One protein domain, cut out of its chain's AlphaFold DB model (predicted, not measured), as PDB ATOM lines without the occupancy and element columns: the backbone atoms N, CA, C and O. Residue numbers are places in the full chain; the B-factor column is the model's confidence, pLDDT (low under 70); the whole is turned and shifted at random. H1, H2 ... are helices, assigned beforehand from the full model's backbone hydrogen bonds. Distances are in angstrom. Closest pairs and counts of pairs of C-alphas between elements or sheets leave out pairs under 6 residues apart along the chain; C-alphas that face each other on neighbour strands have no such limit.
ATOM      1  N   CYS A   6      28.207  20.901  38.031       59.72
ATOM      2  CA  CYS A   6      29.125  19.842  37.569       59.72
ATOM      3  C   CYS A   6      28.358  18.681  36.922       59.72
ATOM      4  O   CYS A   6      28.784  18.153  35.901       59.72
ATOM      5  N   VAL A   7      27.213  18.314  37.501       65.25
ATOM      6  CA  VAL A   7      26.324  17.275  36.967       65.25
ATOM      7  C   VAL A   7      25.760  17.713  35.617       65.25
ATOM      8  O   VAL A   7      25.885  16.975  34.651       65.25
ATOM      9  N   THR A   8      25.236  18.934  35.510       67.31
ATOM     10  CA  THR A   8      24.718  19.492  34.254       67.31
ATOM     11  C   THR A   8      25.801  19.565  33.176       67.31
ATOM     12  O   THR A   8      25.568  19.133  32.052       67.31
ATOM     13  N   THR A   9      27.014  20.033  33.497       66.69
ATOM     14  CA  THR A   9      28.141  20.033  32.546       66.69
ATOM     15  C   THR A   9      28.517  18.617  32.103       66.69
ATOM     16  O   THR A   9      28.730  18.393  30.915       66.69
ATOM     17  N   LEU A  10      28.553  17.639  33.015       70.25
ATOM     18  CA  LEU A  10      28.838  16.243  32.664       70.25
ATOM     19  C   LEU A  10      27.730  15.614  31.803       70.25
ATOM     20  O   LEU A  10      28.042  14.856  30.885       70.25
ATOM     21  N   LEU A  11      26.463  15.949  32.063       73.62
ATOM     22  CA  LEU A  11      25.309  15.492  31.282       73.62
ATOM     23  C   LEU A  11      25.286  16.103  29.877       73.62
ATOM     24  O   LEU A  11      24.925  15.427  28.920       73.62
ATOM     25  N   GLU A  12      25.683  17.358  29.711       73.06
ATOM     26  CA  GLU A  12      25.667  18.019  28.398       73.06
ATOM     27  C   GLU A  12      26.950  17.792  27.585       73.06
ATOM     28  O   GLU A  12      26.935  17.898  26.359       73.06
ATOM     29  N   SER A  13      28.063  17.448  28.236       75.06
ATOM     30  CA  SER A  13      29.336  17.167  27.570       75.06
ATOM     31  C   SER A  13      29.307  15.806  26.874       75.06
ATOM     32  O   SER A  13      29.226  14.776  27.541       75.06
ATOM     33  N   LYS A  14      29.421  15.808  25.545       81.12
ATOM     34  CA  LYS A  14      29.450  14.641  24.657       81.12
ATOM     35  C   LYS A  14      30.810  14.515  23.987       81.12
ATOM     36  O   LYS A  14      31.422  15.519  23.615       81.12
ATOM     37  N   GLN A  15      31.265  13.285  23.787       82.88
ATOM     38  CA  GLN A  15      32.488  12.977  23.056       82.88
ATOM     39  C   GLN A  15      32.199  12.076  21.861       82.88
ATOM     40  O   GLN A  15      31.433  11.123  21.953       82.88
ATOM     41  N   SER A  16      32.839  12.367  20.733       82.56
ATOM     42  CA  SER A  16      32.761  11.500  19.563       82.56
ATOM     43  C   SER A  16      33.622  10.258  19.765       82.56
ATOM     44  O   SER A  16      34.798  10.391  20.126       82.56
ATOM     45  N   PHE A  17      33.095   9.085  19.430       83.69
ATOM     46  CA  PHE A  17      33.912   7.880  19.330       83.69
ATOM     47  C   PHE A  17      34.930   8.003  18.186       83.69
ATOM     48  O   PHE A  17      34.592   8.366  17.058       83.69
ATOM     49  N   LYS A  18      36.188   7.674  18.466       81.00
ATOM     50  CA  LYS A  18      37.277   7.566  17.493       81.00
ATOM     51  C   LYS A  18      37.674   6.106  17.349       81.00
ATOM     52  O   LYS A  18      37.636   5.345  18.305       81.00
ATOM     53  N   ARG A  19      38.108   5.704  16.153       79.56
ATOM     54  CA  ARG A  19      38.567   4.329  15.931       79.56
ATOM     55  C   ARG A  19      39.786   4.033  16.829       79.56
ATOM     56  O   ARG A  19      40.779   4.758  16.711       79.56
ATOM     57  N   PRO A  20      39.734   2.986  17.672       80.12
ATOM     58  CA  PRO A  20      40.832   2.615  18.553       80.12
ATOM     59  C   PRO A  20      42.164   2.420  17.827       80.12
ATOM     60  O   PRO A  20      42.220   1.816  16.752       80.12
ATOM     61  N   ARG A  21      43.253   2.888  18.439       75.75
ATOM     62  CA  ARG A  21      44.632   2.658  18.002       75.75
ATOM     63  C   ARG A  21      45.304   1.702  18.980       75.75
ATOM     64  O   ARG A  21      45.742   2.103  20.052       75.75
ATOM     65  N   ALA A  22      45.444   0.442  18.566       68.56
ATOM     66  CA  ALA A  22      45.957  -0.653  19.397       68.56
ATOM     67  C   ALA A  22      47.400  -0.470  19.924       68.56
ATOM     68  O   ALA A  22      47.836  -1.243  20.767       68.56
ATOM     69  N   LYS A  23      48.154   0.523  19.427       71.31
ATOM     70  CA  LYS A  23      49.539   0.821  19.838       71.31
ATOM     71  C   LYS A  23      49.711   2.229  20.431       71.31
ATOM     72  O   LYS A  23      50.791   2.800  20.315       71.31
ATOM     73  N   SER A  24      48.658   2.829  20.995       63.88
ATOM     74  CA  SER A  24      48.774   4.146  21.643       63.88
ATOM     75  C   SER A  24      49.121   4.035  23.126       63.88
ATOM     76  O   SER A  24      48.669   3.130  23.822       63.88
ATOM     77  N   ILE A  25      49.905   4.999  23.604       58.41
ATOM     78  CA  ILE A  25      50.276   5.160  25.016       58.41
ATOM     79  C   ILE A  25      49.104   5.774  25.809       58.41
ATOM     80  O   ILE A  25      48.965   5.551  27.011       58.41
ATOM     81  N   LEU A  26      48.223   6.528  25.141       54.66
ATOM     82  CA  LEU A  26      47.063   7.157  25.765       54.66
ATOM     83  C   LEU A  26      45.885   6.177  25.828       54.66
ATOM     84  O   LEU A  26      45.424   5.669  24.806       54.66
ATOM     85  N   LYS A  27      45.332   5.958  27.030       60.28
ATOM     86  CA  LYS A  27      44.156   5.086  27.237       60.28
ATOM     87  C   LYS A  27      42.945   5.498  26.389       60.28
ATOM     88  O   LYS A  27      42.190   4.634  25.954       60.28
ATOM     89  N   SER A  28      42.776   6.795  26.129       60.75
ATOM     90  CA  SER A  28      41.698   7.325  25.285       60.75
ATOM     91  C   SER A  28      41.786   6.839  23.838       60.75
ATOM     92  O   SER A  28      40.771   6.522  23.223       60.75
ATOM     93  N   ASP A  29      42.999   6.713  23.307       62.88
ATOM     94  CA  ASP A  29      43.232   6.213  21.955       62.88
ATOM     95  C   ASP A  29      43.055   4.696  21.872       62.88
ATOM     96  O   ASP A  29      42.658   4.192  20.825       62.88
ATOM     97  N   MET A  30      43.326   3.964  22.957       67.50
ATOM     98  CA  MET A  30      43.082   2.519  23.011       67.50
ATOM     99  C   MET A  30      41.593   2.177  23.080       67.50
ATOM    100  O   MET A  30      41.176   1.181  22.500       67.50
ATOM    101  N   ASN A  31      40.792   3.003  23.753       76.06
ATOM    102  CA  ASN A  31      39.357   2.758  23.906       76.06
ATOM    103  C   ASN A  31      38.520   3.428  22.810       76.06
ATOM    104  O   ASN A  31      37.368   3.059  22.607       76.06
ATOM    105  N   GLY A  32      39.083   4.411  22.103       78.88
ATOM    106  CA  GLY A  32      38.347   5.231  21.142       78.88
ATOM    107  C   GLY A  32      37.539   6.367  21.778       78.88
ATOM    108  O   GLY A  32      36.875   7.119  21.073       78.88
ATOM    109  N   PHE A  33      37.601   6.520  23.098       76.75
ATOM    110  CA  PHE A  33      36.958   7.582  23.868       76.75
ATOM    111  C   PHE A  33      37.724   7.808  25.178       76.75
ATOM    112  O   PHE A  33      38.400   6.913  25.689       76.75
ATOM    113  N   GLU A  34      37.629   9.009  25.737       74.00
ATOM    114  CA  GLU A  34      38.176   9.347  27.048       74.00
ATOM    115  C   GLU A  34      37.318   8.706  28.144       74.00
ATOM    116  O   GLU A  34      36.139   9.026  28.307       74.00
ATOM    117  N   SER A  35      37.904   7.765  28.889       70.44
ATOM    118  CA  SER A  35      37.216   7.104  29.998       70.44
ATOM    119  C   SER A  35      37.006   8.087  31.144       70.44
ATOM    120  O   SER A  35      37.955   8.718  31.617       70.44
ATOM    121  N   ARG A  36      35.754   8.198  31.592       68.44
ATOM    122  CA  ARG A  36      35.361   9.087  32.677       68.44
ATOM    123  C   ARG A  36      35.353   8.323  34.000       68.44
ATOM    124  O   ARG A  36      34.732   7.274  34.095       68.44
ATOM    125  N   LEU A  37      36.019   8.862  35.028       57.25
ATOM    126  CA  LEU A  37      36.024   8.265  36.377       57.25
ATOM    127  C   LEU A  37      34.611   8.215  36.980       57.25
ATOM    128  O   LEU A  37      34.255   7.258  37.657       57.25
ATOM    129  N   PHE A  38      33.821   9.254  36.710       64.00
ATOM    130  CA  PHE A  38      32.408   9.333  37.052       64.00
ATOM    131  C   PHE A  38      31.625   9.564  35.771       64.00
ATOM    132  O   PHE A  38      31.757  10.614  35.134       64.00
ATOM    133  N   ASP A  39      30.830   8.570  35.400       67.38
ATOM    134  CA  ASP A  39      29.975   8.603  34.230       67.38
ATOM    135  C   ASP A  39      28.520   8.431  34.657       67.38
ATOM    136  O   ASP A  39      28.069   7.340  34.982       67.38
ATOM    137  N   ILE A  40      27.797   9.549  34.689       73.44
ATOM    138  CA  ILE A  40      26.404   9.587  35.153       73.44
ATOM    139  C   ILE A  40      25.473   8.884  34.155       73.44
ATOM    140  O   ILE A  40      24.381   8.469  34.526       73.44
ATOM    141  N   ARG A  41      25.881   8.778  32.887       75.62
ATOM    142  CA  ARG A  41      25.043   8.229  31.820       75.62
ATOM    143  C   ARG A  41      25.330   6.775  31.479       75.62
ATOM    144  O   ARG A  41      24.599   6.220  30.669       75.62
ATOM    145  N   GLU A  42      26.381   6.196  32.053       80.06
ATOM    146  CA  GLU A  42      26.854   4.830  31.776       80.06
ATOM    147  C   GLU A  42      27.238   4.567  30.297       80.06
ATOM    148  O   GLU A  42      27.613   3.454  29.933       80.06
ATOM    149  N   ASP A  43      27.192   5.594  29.439       81.69
ATOM    150  CA  ASP A  43      27.543   5.575  28.014       81.69
ATOM    151  C   ASP A  43      28.908   6.232  27.733       81.69
ATOM    152  O   ASP A  43      29.279   6.482  26.586       81.69
ATOM    153  N   MET A  44      29.652   6.577  28.786       80.88
ATOM    154  CA  MET A  44      30.873   7.388  28.791       80.88
ATOM    155  C   MET A  44      30.696   8.735  28.093       80.88
ATOM    156  O   MET A  44      31.665   9.385  27.697       80.88
ATOM    157  N   SER A  45      29.454   9.197  27.963       80.56
ATOM    158  CA  SER A  45      29.057  10.351  27.164       80.56
ATOM    159  C   SER A  45      29.446  10.260  25.689       80.56
ATOM    160  O   SER A  45      29.697  11.291  25.059       80.56
ATOM    161  N   VAL A  46      29.531   9.047  25.145       83.31
ATOM    162  CA  VAL A  46      29.866   8.801  23.741       83.31
ATOM    163  C   VAL A  46      28.663   9.094  22.845       83.31
ATOM    164  O   VAL A  46      27.544   8.685  23.132       83.31
ATOM    165  N   ASP A  47      28.888   9.811  21.745       83.88
ATOM    166  CA  ASP A  47      27.840  10.196  20.794       83.88
ATOM    167  C   ASP A  47      28.408  10.345  19.374       83.88
ATOM    168  O   ASP A  47      29.619  10.264  19.154       83.88
TER     169      ASP A  47
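What this domain is: This is residues 6 to 47 of the 320 residues of an uncharacterized protein of Aureobasidium pullulans (UniProt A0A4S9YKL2). The domain has little regular structure: it is a drawn-out loop of chain with a small helix, H1, at one end and a shorter one, H2, towards the other. Residues 13 to 26 run out along the length to the far end, and after H2 residues 32 to 47 fold back towards H1. The printed part has 42 residues, 12 of them in the named helices H1 and H2, in that order, with no named strand; the class is all helix. It is elongated, 34 by 18 by 14 A, and only just loose, close to compact, with a radius of gyration of the C-alphas of 11.0 A.

How they stand to each other: H1, residues 6 to 12, and H2, residues 27 to 31, are apart. In both, every O i to N i+4 pair is within hydrogen-bond range. Residues 15 to 16 pair with residues 46 to 47, parallel.

Where its parts are: H1 begins at C-alpha 6 (29.125, 19.842, 37.569) and measures 10.0 A. H2 measures 6.3 A and ends at C-alpha 31 (39.357, 2.758, 23.906).

The domain as a whole: The C-alphas of Thr 8 and Lys 23, the two farthest apart, are 34.2 A apart. The printed part has no cut. The link from H1 to H2, 14 residues, is long. Mean pLDDT of the printed part is 72.3; residues 6 to 9, 22, 24 to 30 and 36 to 39 are under 70.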